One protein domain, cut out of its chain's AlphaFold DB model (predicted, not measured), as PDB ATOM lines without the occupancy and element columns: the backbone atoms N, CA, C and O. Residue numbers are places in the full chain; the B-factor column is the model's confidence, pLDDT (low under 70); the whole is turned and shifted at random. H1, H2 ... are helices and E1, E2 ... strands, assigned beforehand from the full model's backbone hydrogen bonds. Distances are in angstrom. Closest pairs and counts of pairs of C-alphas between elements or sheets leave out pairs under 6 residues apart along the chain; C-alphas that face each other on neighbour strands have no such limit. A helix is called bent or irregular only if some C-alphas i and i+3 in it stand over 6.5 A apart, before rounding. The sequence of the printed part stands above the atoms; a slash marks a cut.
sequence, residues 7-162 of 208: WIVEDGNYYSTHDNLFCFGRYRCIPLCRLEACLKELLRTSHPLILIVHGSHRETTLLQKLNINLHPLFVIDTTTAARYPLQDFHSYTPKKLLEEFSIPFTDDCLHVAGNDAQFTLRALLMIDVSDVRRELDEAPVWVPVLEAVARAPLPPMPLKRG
ATOM      1  N   TRP A   7      47.262 -28.770 -34.961       90.38
ATOM      2  CA  TRP A   7      46.675 -28.150 -33.780       90.38
ATOM      3  C   TRP A   7      45.688 -29.086 -33.110       90.38
ATOM      4  O   TRP A   7      44.871 -29.726 -33.764       90.38
ATOM      5  N   ILE A   8      45.793 -29.131 -31.792       87.19
ATOM      6  CA  ILE A   8      44.940 -29.903 -30.907       87.19
ATOM      7  C   ILE A   8      44.106 -28.899 -30.135       87.19
ATOM      8  O   ILE A   8      44.659 -27.992 -29.511       87.19
ATOM      9  N   VAL A   9      42.792 -29.050 -30.210       83.88
ATOM     10  CA  VAL A   9      41.857 -28.081 -29.656       83.88
ATOM     11  C   VAL A   9      41.226 -28.624 -28.371       83.88
ATOM     12  O   VAL A   9      40.893 -29.801 -28.293       83.88
ATOM     13  N   GLU A  10      41.095 -27.749 -27.371       67.62
ATOM     14  CA  GLU A  10      40.339 -27.920 -26.111       67.62
ATOM     15  C   GLU A  10      40.853 -28.885 -25.033       67.62
ATOM     16  O   GLU A  10      40.619 -28.584 -23.866       67.62
ATOM     17  N   ASP A  11      41.612 -29.948 -25.327       62.47
ATOM     18  CA  ASP A  11      42.073 -30.847 -24.251       62.47
ATOM     19  C   ASP A  11      43.545 -31.287 -24.362       62.47
ATOM     20  O   ASP A  11      43.921 -32.205 -25.097       62.47
ATOM     21  N   GLY A  12      44.405 -30.638 -23.567       57.44
ATOM     22  CA  GLY A  12      45.802 -31.044 -23.391       57.44
ATOM     23  C   GLY A  12      45.966 -32.371 -22.636       57.44
ATOM     24  O   GLY A  12      46.955 -33.073 -22.853       57.44
ATOM     25  N   ASN A  13      44.995 -32.755 -21.798       59.31
ATOM     26  CA  ASN A  13      45.007 -34.018 -21.062       59.31
ATOM     27  C   ASN A  13      44.625 -35.199 -21.959       59.31
ATOM     28  O   ASN A  13      45.234 -36.262 -21.812       59.31
ATOM     29  N   TYR A  14      43.726 -35.018 -22.934       58.59
ATOM     30  CA  TYR A  14      43.388 -36.058 -23.915       58.59
ATOM     31  C   TYR A  14      44.632 -36.566 -24.660       58.59
ATOM     32  O   TYR A  14      44.832 -37.767 -24.794       58.59
ATOM     33  N   TYR A  15      45.554 -35.686 -25.055       55.09
ATOM     34  CA  TYR A  15      46.799 -36.110 -25.714       55.09
ATOM     35  C   TYR A  15      47.964 -36.393 -24.765       55.09
ATOM     36  O   TYR A  15      48.975 -36.950 -25.185       55.09
ATOM     37  N   SER A  16      47.833 -36.081 -23.473       57.97
ATOM     38  CA  SER A  16      48.781 -36.582 -22.469       57.97
ATOM     39  C   SER A  16      48.679 -38.108 -22.300       57.97
ATOM     40  O   SER A  16      49.641 -38.761 -21.884       57.97
ATOM     41  N   THR A  17      47.523 -38.687 -22.652       56.59
ATOM     42  CA  THR A  17      47.235 -40.120 -22.532       56.59
ATOM     43  C   THR A  17      47.359 -40.893 -23.847       56.59
ATOM     44  O   THR A  17      47.620 -42.096 -23.775       56.59
ATOM     45  N   HIS A  18      47.274 -40.228 -25.007       66.56
ATOM     46  CA  HIS A  18      47.352 -40.839 -26.342       66.56
ATOM     47  C   HIS A  18      48.700 -40.607 -27.039       66.56
ATOM     48  O   HIS A  18      49.391 -39.611 -26.816       66.56
ATOM     49  N   ASP A  19      49.078 -41.535 -27.919       73.88
ATOM     50  CA  ASP A  19      50.280 -41.391 -28.736       73.88
ATOM     51  C   ASP A  19      50.071 -40.318 -29.803       73.88
ATOM     52  O   ASP A  19      49.215 -40.440 -30.674       73.88
ATOM     53  N   ASN A  20      50.877 -39.256 -29.752       78.12
ATOM     54  CA  ASN A  20      50.923 -38.294 -30.842       78.12
ATOM     55  C   ASN A  20      51.863 -38.801 -31.940       78.12
ATOM     56  O   ASN A  20      53.084 -38.798 -31.768       78.12
ATOM     57  N   LEU A  21      51.267 -39.216 -33.056       87.56
ATOM     58  CA  LEU A  21      51.945 -39.792 -34.217       87.56
ATOM     59  C   LEU A  21      52.107 -38.779 -35.366       87.56
ATOM     60  O   LEU A  21      52.365 -39.161 -36.506       87.56
ATOM     61  N   PHE A  22      51.986 -37.476 -35.080       91.50
ATOM     62  CA  PHE A  22      52.304 -36.422 -36.043       91.50
ATOM     63  C   PHE A  22      53.797 -36.446 -36.383       91.50
ATOM     64  O   PHE A  22      54.638 -36.148 -35.534       91.50
ATOM     65  N   CYS A  23      54.134 -36.799 -37.623       90.56
ATOM     66  CA  CYS A  23      55.517 -37.062 -38.023       90.56
ATOM     67  C   CYS A  23      56.203 -35.847 -38.671       90.56
ATOM     68  O   CYS A  23      57.427 -35.751 -38.666       90.56
ATOM     69  N   PHE A  24      55.443 -34.855 -39.145       91.00
ATOM     70  CA  PHE A  24      55.982 -33.692 -39.868       91.00
ATOM     71  C   PHE A  24      56.322 -32.480 -38.986       91.00
ATOM     72  O   PHE A  24      56.504 -31.373 -39.494       91.00
ATOM     73  N   GLY A  25      56.435 -32.660 -37.666       89.44
ATOM     74  CA  GLY A  25      56.877 -31.600 -36.765       89.44
ATOM     75  C   GLY A  25      56.382 -31.763 -35.335       89.44
ATOM     76  O   GLY A  25      56.306 -32.861 -34.795       89.44
ATOM     77  N   ARG A  26      56.065 -30.632 -34.697       87.31
ATOM     78  CA  ARG A  26      55.495 -30.590 -33.346       87.31
ATOM     79  C   ARG A  26      54.047 -30.137 -33.418       87.31
ATOM     80  O   ARG A  26      53.743 -29.144 -34.080       87.31
ATOM     81  N   TYR A  27      53.184 -30.838 -32.699       88.44
ATOM     82  CA  TYR A  27      51.818 -30.388 -32.485       88.44
ATOM     83  C   TYR A  27      51.787 -29.173 -31.550       88.44
ATOM     84  O   TYR A  27      52.738 -28.927 -30.802       88.44
ATOM     85  N   ARG A  28      50.687 -28.416 -31.570       88.69
ATOM     86  CA  ARG A  28      50.414 -27.386 -30.558       88.69
ATOM     87  C   ARG A  28      49.009 -27.563 -30.005       88.69
ATOM     88  O   ARG A  28      48.064 -27.670 -30.780       88.69
ATOM     89  N   CYS A  29      48.879 -27.548 -28.686       88.06
ATOM     90  CA  CYS A  29      47.578 -27.441 -28.038       88.06
ATOM     91  C   CYS A  29      47.164 -25.971 -27.988       88.06
ATOM     92  O   CYS A  29      47.948 -25.128 -27.547       88.06
ATOM     93  N   ILE A  30      45.952 -25.668 -28.437       88.88
ATOM     94  CA  ILE A  30      45.374 -24.326 -28.383       88.88
ATOM     95  C   ILE A  30      43.916 -24.399 -27.903       88.88
ATOM     96  O   ILE A  30      43.219 -25.367 -28.199       88.88
ATOM     97  N   PRO A  31      43.413 -23.386 -27.181       88.44
ATOM     98  CA  PRO A  31      41.977 -23.258 -26.938       88.44
ATOM     99  C   PRO A  31      41.214 -23.042 -28.253       88.44
ATOM    100  O   PRO A  31      41.736 -22.370 -29.148       88.44
ATOM    101  N   LEU A  32      39.970 -23.529 -28.357       87.00
ATOM    102  CA  LEU A  32      39.144 -23.357 -29.563       87.00
ATOM    103  C   LEU A  32      38.970 -21.883 -29.933       87.00
ATOM    104  O   LEU A  32      39.129 -21.514 -31.094       87.00
ATOM    105  N   CYS A  33      38.770 -21.020 -28.934       87.75
ATOM    106  CA  CYS A  33      38.646 -19.574 -29.125       87.75
ATOM    107  C   CYS A  33      39.887 -18.911 -29.753       87.75
ATOM    108  O   CYS A  33      39.802 -17.784 -30.230       87.75
ATOM    109  N   ARG A  34      41.047 -19.587 -29.778       90.19
ATOM    110  CA  ARG A  34      42.271 -19.089 -30.425       90.19
ATOM    111  C   ARG A  34      42.476 -19.613 -31.843       90.19
ATOM    112  O   ARG A  34      43.384 -19.127 -32.514       90.19
ATOM    113  N   LEU A  35      41.679 -20.579 -32.301       89.69
ATOM    114  CA  LEU A  35      41.877 -21.233 -33.595       89.69
ATOM    115  C   LEU A  35      41.838 -20.234 -34.757       89.69
ATOM    116  O   LEU A  35      42.745 -20.231 -35.586       89.69
ATOM    117  N   GLU A  36      40.840 -19.349 -34.781       90.12
ATOM    118  CA  GLU A  36      40.694 -18.335 -35.829       90.12
ATOM    119  C   GLU A  36      41.905 -17.392 -35.886       90.12
ATOM    120  O   GLU A  36      42.485 -17.187 -36.951       90.12
ATOM    121  N   ALA A  37      42.332 -16.859 -34.738       91.38
ATOM    122  CA  ALA A  37      43.490 -15.970 -34.662       91.38
ATOM    123  C   ALA A  37      44.784 -16.675 -35.109       91.38
ATOM    124  O   ALA A  37      45.589 -16.091 -35.832       91.38
ATOM    125  N   CYS A  38      44.969 -17.943 -34.725       92.38
ATOM    126  CA  CYS A  38      46.104 -18.755 -35.161       92.38
ATOM    127  C   CYS A  38      46.095 -19.001 -36.678       92.38
ATOM    128  O   CYS A  38      47.150 -18.914 -37.305       92.38
ATOM    129  N   LEU A  39      44.929 -19.285 -37.272       91.19
ATOM    130  CA  LEU A  39      44.776 -19.441 -38.722       91.19
ATOM    131  C   LEU A  39      45.073 -18.136 -39.459       91.19
ATOM    132  O   LEU A  39      45.861 -18.141 -40.402       91.19
ATOM    133  N   LYS A  40      44.497 -17.018 -39.010       90.25
ATOM    134  CA  LYS A  40      44.718 -15.696 -39.612       90.25
ATOM    135  C   LYS A  40      46.188 -15.297 -39.585       90.25
ATOM    136  O   LYS A  40      46.705 -14.851 -40.603       90.25
ATOM    137  N   GLU A  41      46.875 -15.508 -38.464       92.31
ATOM    138  CA  GLU A  41      48.309 -15.221 -38.373       92.31
ATOM    139  C   GLU A  41      49.128 -16.133 -39.295       92.31
ATOM    140  O   GLU A  41      50.002 -15.661 -40.019       92.31
ATOM    141  N   LEU A  42      48.813 -17.433 -39.327       91.62
ATOM    142  CA  LEU A  42      49.493 -18.388 -40.203       91.62
ATOM    143  C   LEU A  42      49.329 -18.035 -41.690       91.62
ATOM    144  O   LEU A  42      50.253 -18.232 -42.480       91.62
ATOM    145  N   LEU A  43      48.156 -17.533 -42.071       90.94
ATOM    146  CA  LEU A  43      47.793 -17.231 -43.455       90.94
ATOM    147  C   LEU A  43      48.024 -15.765 -43.841       90.94
ATOM    148  O   LEU A  43      47.803 -15.398 -44.994       90.94
ATOM    149  N   ARG A  44      48.515 -14.927 -42.919       89.56
ATOM    150  CA  ARG A  44      48.661 -13.474 -43.103       89.56
ATOM    151  C   ARG A  44      49.423 -13.102 -44.376       89.56
ATOM    152  O   ARG A  44      49.075 -12.133 -45.041       89.56
ATOM    153  N   THR A  45      50.451 -13.873 -44.723       87.88
ATOM    154  CA  THR A  45      51.308 -13.644 -45.899       87.88
ATOM    155  C   THR A  45      51.027 -14.608 -47.056       87.88
ATOM    156  O   THR A  45      51.809 -14.665 -47.998       87.88
ATOM    157  N   SER A  46      49.949 -15.390 -46.986       84.44
ATOM    158  CA  SER A  46      49.712 -16.546 -47.862       84.44
ATOM    159  C   SER A  46      48.594 -16.278 -48.873       84.44
ATOM    160  O   SER A  46      47.589 -16.985 -48.889       84.44
ATOM    161  N   HIS A  47      48.766 -15.244 -49.703       85.38
ATOM    162  CA  HIS A  47      47.801 -14.861 -50.739       85.38
ATOM    163  C   HIS A  47      48.453 -14.837 -52.134       85.38
ATOM    164  O   HIS A  47      49.567 -14.320 -52.256       85.38
ATOM    165  N   PRO A  48      47.772 -15.344 -53.183       90.81
ATOM    166  CA  PRO A  48      46.432 -15.947 -53.163       90.81
ATOM    167  C   PRO A  48      46.400 -17.337 -52.495       90.81
ATOM    168  O   PRO A  48      47.371 -18.088 -52.559       90.81
ATOM    169  N   LEU A  49      45.276 -17.673 -51.847       92.50
ATOM    170  CA  LEU A  49      45.094 -18.943 -51.139       92.50
ATOM    171  C   LEU A  49      44.402 -19.976 -52.037       92.50
ATOM    172  O   LEU A  49      43.324 -19.713 -52.563       92.50
ATOM    173  N   ILE A  50      44.977 -21.172 -52.149       94.31
ATOM    174  CA  ILE A  50      44.321 -22.345 -52.740       94.31
ATOM    175  C   ILE A  50      44.066 -23.338 -51.612       94.31
ATOM    176  O   ILE A  50      44.990 -23.715 -50.889       94.31
ATOM    177  N   LEU A  51      42.812 -23.747 -51.446       93.81
ATOM    178  CA  LEU A  51      42.422 -24.721 -50.438       93.81
ATOM    179  C   LEU A  51      42.403 -26.114 -51.063       93.81
ATOM    180  O   LEU A  51      41.696 -26.360 -52.033       93.81
ATOM    181  N   ILE A  52      43.170 -27.034 -50.488       95.25
ATOM    182  CA  ILE A  52      43.257 -28.415 -50.962       95.25
ATOM    183  C   ILE A  52      42.653 -29.313 -49.898       95.25
ATOM    184  O   ILE A  52      42.981 -29.197 -48.716       95.25
ATOM    185  N   VAL A  53      41.761 -30.196 -50.326       93.88
ATOM    186  CA  VAL A  53      40.957 -31.026 -49.439       93.88
ATOM    187  C   VAL A  53      40.830 -32.456 -49.953       93.88
ATOM    188  O   VAL A  53      41.114 -32.752 -51.113       93.88
ATOM    189  N   HIS A  54      40.396 -33.358 -49.077       92.69
ATOM    190  CA  HIS A  54      40.052 -34.729 -49.432       92.69
ATOM    191  C   HIS A  54      38.712 -35.094 -48.788       92.69
ATOM    192  O   HIS A  54      38.667 -35.420 -47.603       92.69
ATOM    193  N   GLY A  55      37.609 -34.986 -49.536       85.69
ATOM    194  CA  GLY A  55      36.274 -35.331 -49.030       85.69
ATOM    195  C   GLY A  55      35.804 -34.458 -47.855       85.69
ATOM    196  O   GLY A  55      35.201 -34.960 -46.907       85.69
ATOM    197  N   SER A  56      36.078 -33.150 -47.901       76.38
ATOM    198  CA  SER A  56      36.066 -32.257 -46.718       76.38
ATOM    199  C   SER A  56      34.725 -31.638 -46.306       76.38
ATOM    200  O   SER A  56      34.664 -30.526 -45.759       76.38
ATOM    201  N   HIS A  57      33.611 -32.310 -46.586       77.88
ATOM    202  CA  HIS A  57      32.298 -31.725 -46.313       77.88
ATOM    203  C   HIS A  57      32.115 -31.383 -44.820       77.88
ATOM    204  O   HIS A  57      31.551 -30.342 -44.470       77.88
ATOM    205  N   ARG A  58      32.647 -32.225 -43.925       81.94
ATOM    206  CA  ARG A  58      32.539 -32.045 -42.470       81.94
ATOM    207  C   ARG A  58      33.437 -30.921 -41.963       81.94
ATOM    208  O   ARG A  58      32.990 -30.103 -41.166       81.94
ATOM    209  N   GLU A  59      34.670 -30.860 -42.443       85.56
ATOM    210  CA  GLU A  59      35.687 -29.882 -42.061       85.56
ATOM    211  C   GLU A  59      35.271 -28.478 -42.499       85.56
ATOM    212  O   GLU A  59      35.335 -27.537 -41.710       85.56
ATOM    213  N   THR A  60      34.757 -28.343 -43.724       82.12
ATOM    214  CA  THR A  60      34.253 -27.062 -44.236       82.12
ATOM    215  C   THR A  60      33.049 -26.584 -43.422       82.12
ATOM    216  O   THR A  60      32.993 -25.424 -43.014       82.12
ATOM    217  N   THR A  61      32.121 -27.493 -43.100       85.19
ATOM    218  CA  THR A  61      30.971 -27.194 -42.230       85.19
ATOM    219  C   THR A  61      31.420 -26.769 -40.829       85.19
ATOM    220  O   THR A  61      30.844 -25.856 -40.240       85.19
ATOM    221  N   LEU A  62      32.451 -27.415 -40.278       86.38
ATOM    222  CA  LEU A  62      33.013 -27.058 -38.979       86.38
ATOM    223  C   LEU A  62      33.613 -25.647 -39.002       86.38
ATOM    224  O   LEU A  62      33.288 -24.851 -38.127       86.38
ATOM    225  N   LEU A  63      34.428 -25.313 -40.007       88.25
ATOM    226  CA  LEU A  63      35.001 -23.969 -40.148       88.25
ATOM    227  C   LEU A  63      33.908 -22.895 -40.238       88.25
ATOM    228  O   LEU A  63      33.994 -21.882 -39.547       88.25
ATOM    229  N   GLN A  64      32.839 -23.153 -40.995       87.25
ATOM    230  CA  GLN A  64      31.684 -22.254 -41.081       87.25
ATOM    231  C   GLN A  64      30.978 -22.074 -39.731       87.25
ATOM    232  O   GLN A  64      30.689 -20.947 -39.339       87.25
ATOM    233  N   LYS A  65      30.734 -23.162 -38.986       88.25
ATOM    234  CA  LYS A  65      30.128 -23.102 -37.641       88.25
ATOM    235  C   LYS A  65      30.986 -22.337 -36.636       88.25
ATOM    236  O   LYS A  65      30.448 -21.733 -35.716       88.25
ATOM    237  N   LEU A  66      32.303 -22.358 -36.822       87.12
ATOM    238  CA  LEU A  66      33.258 -21.584 -36.032       87.12
ATOM    239  C   LEU A  66      33.418 -20.141 -36.536       87.12
ATOM    240  O   LEU A  66      34.243 -19.408 -36.000       87.12
ATOM    241  N   ASN A  67      32.646 -19.731 -37.549       88.31
ATOM    242  CA  ASN A  67      32.731 -18.429 -38.207       88.31
ATOM    243  C   ASN A  67      34.133 -18.120 -38.775       88.31
ATOM    244  O   ASN A  67      34.557 -16.969 -38.856       88.31
ATOM    245  N   ILE A  68      34.865 -19.162 -39.177       88.31
ATOM    246  CA  ILE A  68      36.196 -19.058 -39.770       88.31
ATOM    247  C   ILE A  68      36.043 -19.083 -41.289       88.31
ATOM    248  O   ILE A  68      35.740 -20.121 -41.876       88.31
ATOM    249  N   ASN A  69      36.296 -17.942 -41.931       85.69
ATOM    250  CA  ASN A  69      36.287 -17.828 -43.386       85.69
ATOM    251  C   ASN A  69      37.711 -17.662 -43.933       85.69
ATOM    252  O   ASN A  69      38.410 -16.713 -43.582       85.69
ATOM    253  N   LEU A  70      38.138 -18.603 -44.780       85.50
ATOM    254  CA  LEU A  70      39.487 -18.633 -45.353       85.50
ATOM    255  C   LEU A  70      39.594 -17.913 -46.708       85.50
ATOM    256  O   LEU A  70      40.707 -17.683 -47.161       85.50
ATOM    257  N   HIS A  71      38.471 -17.569 -47.354       87.62
ATOM    258  CA  HIS A  71      38.429 -16.907 -48.669       87.62
ATOM    259  C   HIS A  71      39.404 -17.477 -49.730       87.62
ATOM    260  O   HIS A  71      40.188 -16.723 -50.314       87.62
ATOM    261  N   PRO A  72      39.395 -18.798 -49.997       91.19
ATOM    262  CA  PRO A  72      40.268 -19.372 -51.014       91.19
ATOM    263  C   PRO A  72      39.855 -18.924 -52.424       91.19
ATOM    264  O   PRO A  72      38.668 -18.826 -52.727       91.19
ATOM    265  N   LEU A  73      40.843 -18.711 -53.297       94.50
ATOM    266  CA  LEU A  73      40.637 -18.449 -54.724       94.50
ATOM    267  C   LEU A  73      40.072 -19.687 -55.431       94.50
ATOM    268  O   LEU A  73      39.168 -19.578 -56.253       94.50
ATOM    269  N   PHE A  74      40.595 -20.862 -55.076       93.12
ATOM    270  CA  PHE A  74      40.139 -22.154 -55.577       93.12
ATOM    271  C   PHE A  74      40.104 -23.186 -54.458       93.12
ATOM    272  O   PHE A  74      40.925 -23.149 -53.536       93.12
ATOM    273  N   VAL A  75      39.174 -24.132 -54.577       93.38
ATOM    274  CA  VAL A  75      39.105 -25.325 -53.734       93.38
ATOM    275  C   VAL A  75      39.314 -26.546 -54.621       93.38
ATOM    276  O   VAL A  75      38.575 -26.735 -55.584       93.38
ATOM    277  N   ILE A  76      40.310 -27.366 -54.297       94.94
ATOM    278  CA  ILE A  76      40.616 -28.602 -55.019       94.94
ATOM    279  C   ILE A  76      40.321 -29.783 -54.103       94.94
ATOM    280  O   ILE A  76      41.026 -29.994 -53.113       94.94
ATOM    281  N   ASP A  77      39.292 -30.564 -54.436       94.12
ATOM    282  CA  ASP A  77      39.008 -31.823 -53.748       94.12
ATOM    283  C   ASP A  77      39.685 -32.989 -54.466       94.12
ATOM    284  O   ASP A  77      39.270 -33.412 -55.549       94.12
ATOM    285  N   THR A  78      40.717 -33.535 -53.828       95.31
ATOM    286  CA  THR A  78      41.521 -34.647 -54.347       95.31
ATOM    287  C   THR A  78      40.713 -35.922 -54.598       95.31
ATOM    288  O   THR A  78      41.099 -36.700 -55.463       95.31
ATOM    289  N   THR A  79      39.563 -36.125 -53.938       91.75
ATOM    290  CA  THR A  79      38.673 -37.268 -54.236       91.75
ATOM    291  C   THR A  79      38.063 -37.180 -55.633       91.75
ATOM    292  O   THR A  79      37.820 -38.202 -56.271       91.75
ATOM    293  N   THR A  80      37.819 -35.958 -56.110       91.12
ATOM    294  CA  THR A  80      37.261 -35.695 -57.441       91.12
ATOM    295  C   THR A  80      38.354 -35.463 -58.471       91.12
ATOM    296  O   THR A  80      38.270 -36.013 -59.566       91.12
ATOM    297  N   ALA A  81      39.408 -34.727 -58.104       93.75
ATOM    298  CA  ALA A  81      40.523 -34.413 -58.989       93.75
ATOM    299  C   ALA A  81      41.277 -35.670 -59.443       93.75
ATOM    300  O   ALA A  81      41.742 -35.718 -60.571       93.75
ATOM    301  N   ALA A  82      41.344 -36.711 -58.606       94.38
ATOM    302  CA  ALA A  82      42.006 -37.965 -58.957       94.38
ATOM    303  C   ALA A  82      41.278 -38.772 -60.046       94.38
ATOM    304  O   ALA A  82      41.910 -39.580 -60.721       94.38
ATOM    305  N   ARG A  83      39.967 -38.563 -60.239       92.12
ATOM    306  CA  ARG A  83      39.145 -39.435 -61.095       92.12
ATOM    307  C   ARG A  83      39.579 -39.420 -62.553       92.12
ATOM    308  O   ARG A  83      39.651 -40.464 -63.191       92.12
ATOM    309  N   TYR A  84      39.861 -38.230 -63.079       91.62
ATOM    310  CA  TYR A  84      40.249 -38.082 -64.477       91.62
ATOM    311  C   TYR A  84      41.657 -38.648 -64.729       91.62
ATOM    312  O   TYR A  84      41.776 -39.531 -65.580       91.62
ATOM    313  N   PRO A  85      42.709 -38.277 -63.974       92.69
ATOM    314  CA  PRO A  85      44.046 -38.826 -64.204       92.69
ATOM    315  C   PRO A  85      44.145 -40.337 -63.982       92.69
ATOM    316  O   PRO A  85      44.881 -41.002 -64.703       92.69
ATOM    317  N   LEU A  86      43.392 -40.891 -63.023       91.00
ATOM    318  CA  LEU A  86      43.410 -42.326 -62.717       91.00
ATOM    319  C   LEU A  86      42.451 -43.162 -63.572       91.00
ATOM    320  O   LEU A  86      42.484 -44.385 -63.488       91.00
ATOM    321  N   GLN A  87      41.602 -42.528 -64.390       90.69
ATOM    322  CA  GLN A  87      40.554 -43.206 -65.167       90.69
ATOM    323  C   GLN A  87      39.622 -44.081 -64.303       90.69
ATOM    324  O   GLN A  87      39.056 -45.066 -64.777       90.69
ATOM    325  N   ASP A  88      39.428 -43.697 -63.040       84.62
ATOM    326  CA  ASP A  88      38.546 -44.373 -62.092       84.62
ATOM    327  C   ASP A  88      37.518 -43.375 -61.551       84.62
ATOM    328  O   ASP A  88      37.842 -42.341 -60.965       84.62
ATOM    329  N   PHE A  89      36.241 -43.687 -61.759       77.69
ATOM    330  CA  PHE A  89      35.124 -42.835 -61.361       77.69
ATOM    331  C   PHE A  89      34.640 -43.105 -59.932       77.69
ATOM    332  O   PHE A  89      33.711 -42.442 -59.454       77.69
ATOM    333  N   HIS A  90      35.263 -44.046 -59.226       79.69
ATOM    334  CA  HIS A  90      35.006 -44.285 -57.818       79.69
ATOM    335  C   HIS A  90      35.676 -43.229 -56.930       79.69
ATOM    336  O   HIS A  90      36.657 -42.575 -57.278       79.69
ATOM    337  N   SER A  91      35.105 -43.017 -55.743       76.06
ATOM    338  CA  SER A  91      35.718 -42.145 -54.744       76.06
ATOM    339  C   SER A  91      36.854 -42.889 -54.045       76.06
ATOM    340  O   SER A  91      36.619 -43.888 -53.359       76.06
ATOM    341  N   TYR A  92      38.076 -42.383 -54.183       83.75
ATOM    342  CA  TYR A  92      39.227 -42.913 -53.461       83.75
ATOM    343  C   TYR A  92      39.166 -42.522 -51.987       83.75
ATOM    344  O   TYR A  92      38.980 -41.359 -51.643       83.75
ATOM    345  N   THR A  93      39.376 -43.499 -51.109       89.31
ATOM    346  CA  THR A  93      39.748 -43.223 -49.715       89.31
ATOM    347  C   THR A  93      41.167 -42.644 -49.666       89.31
ATOM    348  O   THR A  93      41.963 -43.022 -50.534       89.31
ATOM    349  N   PRO A  94      41.553 -41.891 -48.615       90.19
ATOM    350  CA  PRO A  94      42.909 -41.357 -48.501       90.19
ATOM    351  C   PRO A  94      43.976 -42.446 -48.643       90.19
ATOM    352  O   PRO A  94      44.900 -42.305 -49.431       90.19
ATOM    353  N   LYS A  95      43.798 -43.578 -47.947       93.94
ATOM    354  CA  LYS A  95      44.729 -44.715 -47.972       93.94
ATOM    355  C   LYS A  95      44.951 -45.261 -49.386       93.94
ATOM    356  O   LYS A  95      46.085 -45.288 -49.844       93.94
ATOM    357  N   LYS A  96      43.869 -45.620 -50.086       92.88
ATOM    358  CA  LYS A  96      43.946 -46.123 -51.469       92.88
ATOM    359  C   LYS A  96      44.657 -45.149 -52.405       92.88
ATOM    360  O   LYS A  96      45.430 -45.580 -53.245       92.88
ATOM    361  N   LEU A  97      44.423 -43.845 -52.248       94.12
ATOM    362  CA  LEU A  97      45.068 -42.836 -53.087       94.12
ATOM    363  C   LEU A  97      46.586 -42.771 -52.846       94.12
ATOM    364  O   LEU A  97      47.360 -42.603 -53.784       94.12
ATOM    365  N   LEU A  98      47.024 -42.923 -51.593       96.50
ATOM    366  CA  LEU A  98      48.448 -42.981 -51.256       96.50
ATOM    367  C   LEU A  98      49.110 -44.261 -51.776       96.50
ATOM    368  O   LEU A  98      50.239 -44.194 -52.260       96.50
ATOM    369  N   GLU A  99      48.411 -45.396 -51.698       95.88
ATOM    370  CA  GLU A  99      48.856 -46.678 -52.260       95.88
ATOM    371  C   GLU A  99      49.024 -46.579 -53.781       95.88
ATOM    372  O   GLU A  99      50.108 -46.868 -54.286       95.88
ATOM    373  N   GLU A 100      48.005 -46.079 -54.485       95.00
ATOM    374  CA  GLU A 100      48.000 -45.915 -55.945       95.00
ATOM    375  C   GLU A 100      49.196 -45.085 -56.429       95.00
ATOM    376  O   GLU A 100      49.925 -45.463 -57.345       95.00
ATOM    377  N   PHE A 101      49.480 -43.971 -55.752       96.50
ATOM    378  CA  PHE A 101      50.588 -43.096 -56.125       96.50
ATOM    379  C   PHE A 101      51.952 -43.495 -55.555       96.50
ATOM    380  O   PHE A 101      52.949 -42.799 -55.798       96.50
ATOM    381  N   SER A 102      52.028 -44.610 -54.819       97.19
ATOM    382  CA  SER A 102      53.239 -45.050 -54.116       97.19
ATOM    383  C   SER A 102      53.816 -43.961 -53.198       97.19
ATOM    384  O   SER A 102      55.030 -43.754 -53.124       97.19
ATOM    385  N   ILE A 103      52.941 -43.218 -52.514       97.56
ATOM    386  CA  ILE A 103      53.335 -42.206 -51.532       97.56
ATOM    387  C   ILE A 103      53.628 -42.920 -50.207       97.56
ATOM    388  O   ILE A 103      52.750 -43.607 -49.689       97.56
ATOM    389  N   PRO A 104      54.821 -42.752 -49.604       96.06
ATOM    390  CA  PRO A 104      55.143 -43.410 -48.342       96.06
ATOM    391  C   PRO A 104      54.201 -42.994 -47.204       96.06
ATOM    392  O   PRO A 104      54.118 -41.811 -46.863       96.06
ATOM    393  N   PHE A 105      53.548 -43.972 -46.574       94.88
ATOM    394  CA  PHE A 105      52.765 -43.801 -45.350       94.88
ATOM    395  C   PHE A 105      52.886 -45.036 -44.443       94.88
ATOM    396  O   PHE A 105      53.352 -46.095 -44.856       94.88
ATOM    397  N   THR A 106      52.461 -44.898 -43.190       91.38
ATOM    398  CA  THR A 106      52.226 -46.024 -42.273       91.38
ATOM    399  C   THR A 106      50.796 -45.925 -41.765       91.38
ATOM    400  O   THR A 106      50.344 -44.807 -41.525       91.38
ATOM    401  N   ASP A 107      50.111 -47.042 -41.520       89.19
ATOM    402  CA  ASP A 107      48.726 -47.019 -41.011       89.19
ATOM    403  C   ASP A 107      48.587 -46.202 -39.711       89.19
ATOM    404  O   ASP A 107      47.650 -45.430 -39.554       89.19
ATOM    405  N   ASP A 108      49.595 -46.273 -38.837       86.50
ATOM    406  CA  ASP A 108      49.710 -45.487 -37.601       86.50
ATOM    407  C   ASP A 108      49.751 -43.953 -37.820       86.50
ATOM    408  O   ASP A 108      49.533 -43.186 -36.885       86.50
ATOM    409  N   CYS A 109      50.075 -43.480 -39.029       86.94
ATOM    410  CA  CYS A 109      50.124 -42.049 -39.355       86.94
ATOM    411  C   CYS A 109      48.787 -41.495 -39.842       86.94
ATOM    412  O   CYS A 109      48.649 -40.269 -39.893       86.94
ATOM    413  N   LEU A 110      47.870 -42.360 -40.272       88.94
ATOM    414  CA  LEU A 110      46.570 -41.952 -40.788       88.94
ATOM    415  C   LEU A 110      45.683 -41.466 -39.640       88.94
ATOM    416  O   LEU A 110      45.878 -41.848 -38.485       88.94
ATOM    417  N   HIS A 111      44.703 -40.619 -39.959       86.38
ATOM    418  CA  HIS A 111      43.777 -40.031 -38.980       86.38
ATOM    419  C   HIS A 111      44.444 -39.060 -37.993       86.38
ATOM    420  O   HIS A 111      43.872 -38.701 -36.961       86.38
ATOM    421  N   VAL A 112      45.652 -38.597 -38.315       89.94
ATOM    422  CA  VAL A 112      46.299 -37.472 -37.647       89.94
ATOM    423  C   VAL A 112      46.195 -36.283 -38.589       89.94
ATOM    424  O   VAL A 112      46.898 -36.236 -39.592       89.94
ATOM    425  N   ALA A 113      45.380 -35.285 -38.240       90.44
ATOM    426  CA  ALA A 113      45.028 -34.184 -39.148       90.44
ATOM    427  C   ALA A 113      46.235 -33.493 -39.820       90.44
ATOM    428  O   ALA A 113      46.182 -33.147 -40.996       90.44
ATOM    429  N   GLY A 114      47.352 -33.320 -39.099       93.06
ATOM    430  CA  GLY A 114      48.571 -32.755 -39.690       93.06
ATOM    431  C   GLY A 114      49.254 -33.690 -40.698       93.06
ATOM    432  O   GLY A 114      49.791 -33.230 -41.705       93.06
ATOM    433  N   ASN A 115      49.234 -35.001 -40.462       94.75
ATOM    434  CA  ASN A 115      49.727 -35.971 -41.438       94.75
ATOM    435  C   ASN A 115      48.784 -36.026 -42.646       94.75
ATOM    436  O   ASN A 115      49.256 -35.927 -43.774       94.75
ATOM    437  N   ASP A 116      47.470 -36.081 -42.417       93.31
ATOM    438  CA  ASP A 116      46.453 -36.134 -43.474       93.31
ATOM    439  C   ASP A 116      46.530 -34.908 -44.397       93.31
ATOM    440  O   ASP A 116      46.466 -35.051 -45.617       93.31
ATOM    441  N   ALA A 117      46.770 -33.709 -43.852       94.50
ATOM    442  CA  ALA A 117      47.007 -32.504 -44.650       94.50
ATOM    443  C   ALA A 117      48.257 -32.629 -45.542       94.50
ATOM    444  O   ALA A 117      48.229 -32.271 -46.721       94.50
ATOM    445  N   GLN A 118      49.349 -33.183 -45.003       95.56
ATOM    446  CA  GLN A 118      50.576 -33.413 -45.767       95.56
ATOM    447  C   GLN A 118      50.354 -34.449 -46.878       95.56
ATOM    448  O   GLN A 118      50.783 -34.246 -48.013       95.56
ATOM    449  N   PHE A 119      49.683 -35.555 -46.556       96.31
ATOM    450  CA  PHE A 119      49.355 -36.627 -47.491       96.31
ATOM    451  C   PHE A 119      48.415 -36.158 -48.595       96.31
ATOM    452  O   PHE A 119      48.648 -36.477 -49.754       96.31
ATOM    453  N   THR A 120      47.425 -35.332 -48.260       96.44
ATOM    454  CA  THR A 120      46.503 -34.735 -49.232       96.44
ATOM    455  C   THR A 120      47.254 -33.870 -50.243       96.44
ATOM    456  O   THR A 120      47.032 -33.998 -51.445       96.44
ATOM    457  N   LEU A 121      48.194 -33.033 -49.790       97.25
ATOM    458  CA  LEU A 121      49.006 -32.229 -50.705       97.25
ATOM    459  C   LEU A 121      49.941 -33.105 -51.553       97.25
ATOM    460  O   LEU A 121      50.032 -32.894 -52.756       97.25
ATOM    461  N   ARG A 122      50.593 -34.118 -50.972       97.62
ATOM    462  CA  ARG A 122      51.410 -35.075 -51.745       97.62
ATOM    463  C   ARG A 122      50.583 -35.813 -52.801       97.62
ATOM    464  O   ARG A 122      51.059 -35.988 -53.916       97.62
ATOM    465  N   ALA A 123      49.356 -36.206 -52.464       97.50
ATOM    466  CA  ALA A 123      48.433 -36.826 -53.403       97.50
ATOM    467  C   ALA A 123      48.072 -35.863 -54.538       97.50
ATOM    468  O   ALA A 123      48.150 -36.264 -55.690       97.50
ATOM    469  N   LEU A 124      47.780 -34.588 -54.246       97.81
ATOM    470  CA  LEU A 124      47.539 -33.590 -55.294       97.81
ATOM    471  C   LEU A 124      48.722 -33.465 -56.261       97.81
ATOM    472  O   LEU A 124      48.509 -33.436 -57.467       97.81
ATOM    473  N   LEU A 125      49.956 -33.426 -55.749       97.94
ATOM    474  CA  LEU A 125      51.145 -33.370 -56.605       97.94
ATOM    475  C   LEU A 125      51.231 -34.580 -57.545       97.94
ATOM    476  O   LEU A 125      51.647 -34.437 -58.688       97.94
ATOM    477  N   MET A 126      50.831 -35.765 -57.083       98.06
ATOM    478  CA  MET A 126      50.822 -36.964 -57.921       98.06
ATOM    479  C   MET A 126      49.643 -37.020 -58.890       98.06
ATOM    480  O   MET A 126      49.815 -37.521 -59.995       98.06
ATOM    481  N   ILE A 127      48.485 -36.467 -58.519       97.12
ATOM    482  CA  ILE A 127      47.357 -36.265 -59.437       97.12
ATOM    483  C   ILE A 127      47.808 -35.391 -60.613       97.12
ATOM    484  O   ILE A 127      47.584 -35.774 -61.754       97.12
ATOM    485  N   ASP A 128      48.491 -34.277 -60.337       96.81
ATOM    486  CA  ASP A 128      49.027 -33.358 -61.353       96.81
ATOM    487  C   ASP A 128      50.065 -34.042 -62.262       96.81
ATOM    488  O   ASP A 128      49.980 -33.988 -63.485       96.81
ATOM    489  N   VAL A 129      50.999 -34.802 -61.674       97.19
ATOM    490  CA  VAL A 129      51.953 -35.626 -62.439       97.19
ATOM    491  C   VAL A 129      51.242 -36.625 -63.357       97.19
ATOM    492  O   VAL A 129      51.653 -36.800 -64.506       97.19
ATOM    493  N   SER A 130      50.219 -37.315 -62.851       95.81
ATOM    494  CA  SER A 130      49.460 -38.296 -63.629       95.81
ATOM    495  C   SER A 130      48.654 -37.644 -64.747       95.81
ATOM    496  O   SER A 130      48.600 -38.201 -65.838       95.81
ATOM    497  N   ASP A 131      48.070 -36.472 -64.496       96.00
ATOM    498  CA  ASP A 131      47.323 -35.707 -65.497       96.00
ATOM    499  C   ASP A 131      48.244 -35.285 -66.644       96.00
ATOM    500  O   ASP A 131      48.007 -35.609 -67.805       96.00
ATOM    501  N   VAL A 132      49.385 -34.682 -66.311       96.12
ATOM    502  CA  VAL A 132      50.361 -34.229 -67.304       96.12
ATOM    503  C   VAL A 132      50.921 -35.362 -68.146       96.12
ATOM    504  O   VAL A 132      51.035 -35.216 -69.356       96.12
ATOM    505  N   ARG A 133      51.251 -36.505 -67.542       93.88
ATOM    506  CA  ARG A 133      51.742 -37.672 -68.295       93.88
ATOM    507  C   ARG A 133      50.708 -38.277 -69.227       93.88
ATOM    508  O   ARG A 133      51.070 -39.034 -70.121       93.88
ATOM    509  N   ARG A 134      49.436 -38.023 -68.954       92.81
ATOM    510  CA  ARG A 134      48.340 -38.512 -69.769       92.81
ATOM    511  C   ARG A 134      48.042 -37.566 -70.925       92.81
ATOM    512  O   ARG A 134      47.748 -38.041 -72.014       92.81
ATOM    513  N   GLU A 135      48.088 -36.262 -70.677       94.38
ATOM    514  CA  GLU A 135      47.707 -35.243 -71.658       94.38
ATOM    515  C   GLU A 135      48.877 -34.772 -72.533       94.38
ATOM    516  O   GLU A 135      48.653 -34.306 -73.649       94.38
ATOM    517  N   LEU A 136      50.117 -34.867 -72.045       94.12
ATOM    518  CA  LEU A 136      51.307 -34.405 -72.757       94.12
ATOM    519  C   LEU A 136      52.212 -35.576 -73.145       94.12
ATOM    520  O   LEU A 136      52.576 -36.398 -72.304       94.12
ATOM    521  N   ASP A 137      52.652 -35.580 -74.405       90.31
ATOM    522  CA  ASP A 137      53.617 -36.558 -74.924       90.31
ATOM    523  C   ASP A 137      54.992 -36.427 -74.244       90.31
ATOM    524  O   ASP A 137      55.670 -37.419 -73.973       90.31
ATOM    525  N   GLU A 138      55.400 -35.192 -73.934       92.81
ATOM    526  CA  GLU A 138      56.654 -34.888 -73.246       92.81
ATOM    527  C   GLU A 138      56.390 -34.249 -71.882       92.81
ATOM    528  O   GLU A 138      55.772 -33.188 -71.764       92.81
ATOM    529  N   ALA A 139      56.903 -34.888 -70.828       92.00
ATOM    530  CA  ALA A 139      56.750 -34.396 -69.467       92.00
ATOM    531  C   ALA A 139      57.595 -33.124 -69.239       92.00
ATOM    532  O   ALA A 139      58.817 -33.151 -69.424       92.00
ATOM    533  N   PRO A 140      56.994 -32.023 -68.752       95.62
ATOM    534  CA  PRO A 140      57.720 -30.837 -68.327       95.62
ATOM    535  C   PRO A 140      58.786 -31.134 -67.266       95.62
ATOM    536  O   PRO A 140      58.630 -32.006 -66.411       95.62
ATOM    537  N   VAL A 141      59.836 -30.312 -67.239       95.56
ATOM    538  CA  VAL A 141      60.998 -30.470 -66.340       95.56
ATOM    539  C   VAL A 141      60.665 -30.465 -64.843       95.56
ATOM    540  O   VAL A 141      61.457 -30.939 -64.030       95.56
ATOM    541  N   TRP A 142      59.507 -29.927 -64.451       95.50
ATOM    542  CA  TRP A 142      59.060 -29.899 -63.059       95.50
ATOM    543  C   TRP A 142      58.391 -31.205 -62.614       95.50
ATOM    544  O   TRP A 142      58.323 -31.455 -61.410       95.50
ATOM    545  N   VAL A 143      57.942 -32.062 -63.540       96.88
ATOM    546  CA  VAL A 143      57.238 -33.318 -63.222       96.88
ATOM    547  C   VAL A 143      58.078 -34.220 -62.309       96.88
ATOM    548  O   VAL A 143      57.585 -34.587 -61.238       96.88
ATOM    549  N   PRO A 144      59.364 -34.505 -62.609       96.88
ATOM    550  CA  PRO A 144      60.200 -35.306 -61.715       96.88
ATOM    551  C   PRO A 144      60.397 -34.672 -60.331       96.88
ATOM    552  O   PRO A 144      60.552 -35.379 -59.335       96.88
ATOM    553  N   VAL A 145      60.376 -33.336 -60.239       97.00
ATOM    554  CA  VAL A 145      60.499 -32.621 -58.961       97.00
ATOM    555  C   VAL A 145      59.254 -32.838 -58.104       97.00
ATOM    556  O   VAL A 145      59.386 -33.124 -56.913       97.00
ATOM    557  N   LEU A 146      58.053 -32.748 -58.687       97.56
ATOM    558  CA  LEU A 146      56.810 -33.004 -57.954       97.56
ATOM    559  C   LEU A 146      56.731 -34.449 -57.467       97.56
ATOM    560  O   LEU A 146      56.399 -34.676 -56.304       97.56
ATOM    561  N   GLU A 147      57.126 -35.411 -58.302       97.31
ATOM    562  CA  GLU A 147      57.209 -36.817 -57.903       97.31
ATOM    563  C   GLU A 147      58.167 -37.034 -56.737       97.31
ATOM    564  O   GLU A 147      57.814 -37.690 -55.754       97.31
ATOM    565  N   ALA A 148      59.373 -36.467 -56.825       97.44
ATOM    566  CA  ALA A 148      60.374 -36.589 -55.776       97.44
ATOM    567  C   ALA A 148      59.872 -35.994 -54.452       97.44
ATOM    568  O   ALA A 148      60.092 -36.572 -53.388       97.44
ATOM    569  N   VAL A 149      59.162 -34.863 -54.499       97.00
ATOM    570  CA  VAL A 149      58.568 -34.235 -53.310       97.00
ATOM    571  C   VAL A 149      57.418 -35.073 -52.748       97.00
ATOM    572  O   VAL A 149      57.344 -35.265 -51.530       97.00
ATOM    573  N   ALA A 150      56.531 -35.578 -53.606       97.50
ATOM    574  CA  ALA A 150      55.374 -36.361 -53.192       97.50
ATOM    575  C   ALA A 150      55.775 -37.705 -52.568       97.50
ATOM    576  O   ALA A 150      55.246 -38.092 -51.523       97.50
ATOM    577  N   ARG A 151      56.765 -38.377 -53.165       97.50
ATOM    578  CA  ARG A 151      57.274 -39.686 -52.734       97.50
ATOM    579  C   ARG A 151      58.467 -39.601 -51.782       97.50
ATOM    580  O   ARG A 151      59.044 -40.627 -51.432       97.50
ATOM    581  N   ALA A 152      58.830 -38.400 -51.327       96.12
ATOM    582  CA  ALA A 152      59.904 -38.224 -50.358       96.12
ATOM    583  C   ALA A 152      59.658 -39.098 -49.111       96.12
ATOM    584  O   ALA A 152      58.518 -39.156 -48.624       96.12
ATOM    585  N   PRO A 153      60.704 -39.742 -48.560       94.94
ATOM    586  CA  PRO A 153      60.562 -40.637 -47.420       94.94
ATOM    587  C   PRO A 153      59.928 -39.923 -46.225       94.94
ATOM    588  O   PRO A 153      60.022 -38.699 -46.070       94.94
ATOM    589  N   LEU A 154      59.261 -40.702 -45.377       92.50
ATOM    590  CA  LEU A 154      58.723 -40.172 -44.135       92.50
ATOM    591  C   LEU A 154      59.854 -39.783 -43.176       92.50
ATOM    592  O   LEU A 154      60.873 -40.479 -43.106       92.50
ATOM    593  N   PRO A 155      59.678 -38.703 -42.397       90.94
ATOM    594  CA  PRO A 155      60.542 -38.448 -41.256       90.94
ATOM    595  C   PRO A 155      60.441 -39.598 -40.235       90.94
ATOM    596  O   PRO A 155      59.442 -40.325 -40.219       90.94
ATOM    597  N   PRO A 156      61.447 -39.765 -39.356       88.88
ATOM    598  CA  PRO A 156      61.411 -40.781 -38.313       88.88
ATOM    599  C   PRO A 156      60.136 -40.687 -37.477       88.88
ATOM    600  O   PRO A 156      59.760 -39.609 -37.006       88.88
ATOM    601  N   MET A 157      59.484 -41.830 -37.281       86.12
ATOM    602  CA  MET A 157      58.219 -41.882 -36.565       86.12
ATOM    603  C   MET A 157      58.372 -41.455 -35.102       86.12
ATOM    604  O   MET A 157      59.303 -41.908 -34.423       86.12
ATOM    605  N   PRO A 158      57.447 -40.631 -34.574       85.56
ATOM    606  CA  PRO A 158      57.388 -40.367 -33.148       85.56
ATOM    607  C   PRO A 158      57.220 -41.671 -32.371       85.56
ATOM    608  O   PRO A 158      56.408 -42.530 -32.710       85.56
ATOM    609  N   LEU A 159      57.975 -41.799 -31.287       84.12
ATOM    610  CA  LEU A 159      57.882 -42.971 -30.429       84.12
ATOM    611  C   LEU A 159      56.550 -42.995 -29.680       84.12
ATOM    612  O   LEU A 159      56.168 -42.010 -29.030       84.12
ATOM    613  N   LYS A 160      55.926 -44.171 -29.676       85.81
ATOM    614  CA  LYS A 160      54.781 -44.492 -28.827       85.81
ATOM    615  C   LYS A 160      55.176 -44.424 -27.350       85.81
ATOM    616  O   LYS A 160      56.332 -44.642 -26.974       85.81
ATOM    617  N   ARG A 161      54.226 -44.154 -26.463       80.00
ATOM    618  CA  ARG A 161      54.417 -43.999 -25.015       80.00
ATOM    619  C   ARG A 161      55.028 -45.249 -24.399       80.00
ATOM    620  O   ARG A 161      55.936 -45.134 -23.577       80.00
ATOM    621  N   GLY A 162      54.584 -46.431 -24.832       81.38
ATOM    622  CA  GLY A 162      55.172 -47.708 -24.421       81.38
ATOM    623  C   GLY A 162      56.657 -47.810 -24.786       81.38
ATOM    624  O   GLY A 162      57.473 -48.190 -23.949       81.38
TER     625      GLY A 162
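AT A GLANCE: This is residues 7 to 162 of the 208 residues of an uncharacterized protein of Stachybotrys chlorohalonata (strain IBT 40285) (UniProt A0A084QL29). What does the model look like? One long helix, H7, makes a rod through one end of the body; H8 folds back beside it, short helices H4, H5 and H6 pack on it, and a two-stranded sheet, E3 with E4, has E3 next to it. The other end of the body holds a second small sheet, E1 with E2, with H1 and H2 near it, and residues 151 to 162 run from H8 back toward that end. What are the counts? The printed part has 156 residues, mostly helix by class, with eight named helices and four named strands in the order E1 H1 E2 H2 E3 H3 E4 H4 H5 H6 H7 H8; both sheets are parallel. How large is it? It is compact, with a radius of gyration of the C-alphas of 17.1 A and spans of 53 by 40 by 30 A.

IN THESE COORDINATES: Where do the first elements lie? E1 is residues 7 to 9, with C-alpha 7 at (46.675, -28.150, -33.780); H1 is 12 to 17, E2 28 to 30, and H2 32 to 43, 17.5 A long. H2 is irregular: C-alphas 33 and 36 are 7.1 A apart. What follows? E3 is 50 to 53, H3 57 to 65, E4 74 to 77, H4 78 to 81, H5 83 to 86 and H6 94 to 100. Where does the last part run? H7, residues 113 to 135, is 32.6 A long; H8, residues 143 to 150, ends with C-alpha 150 at (55.374, -36.361, -53.192).

HOW THE PARTS SIT: How do the strands pair? E1 and E2 are parallel at 33 degrees, with N 8 and O 28 2.9 A apart, and E3 and E4 are parallel at 17 degrees, with N 51 and O 74 2.9 A apart. E1, H1, E2 and E3, H3, E4 are strand-helix-strand units, two parallel neighbour strands with a helix between, each with a right-handed crossover. What touches H7? H7 is the hub: its residues 120 to 127 touch H4 (Thr 78 and Leu 124 closest, C-alphas 6.2 A apart), 127 to 134 touch H5 (Pro 85 and Asp 131, 4.7 A), and 119 to 123 touch H6 (Leu 98 and Ala 123, 6.5 A) at a steep tilt of 39 degrees, the same way. With residues 121 to 129 it touches H8, a helical hairpin at a shallow tilt of 18 degrees, opposite ways; the closest C-alphas, Arg 122 and Ala 150, are 4.4 A apart. What stays apart? H1, H2 and H3 touch no helix, and H1 and H7 are apart. How are the helix backbones? In H1, H3, H6, H7 and H8 every O i to N i+4 pair is within hydrogen-bond range; in H2 6 of 8 are, and H4 and H5 are too short for such a pair.

THE WHOLE: How far does it reach? The C-alphas of Asn 13 and Asp 137, the two farthest apart, are 54.6 A apart. Is there a cut or a long link? The printed part has no cut; the link from H6 to H7, 12 residues, is long. Where is confidence low? The mean pLDDT of the printed part is 89.1, and residues 10 to 18 are under 70.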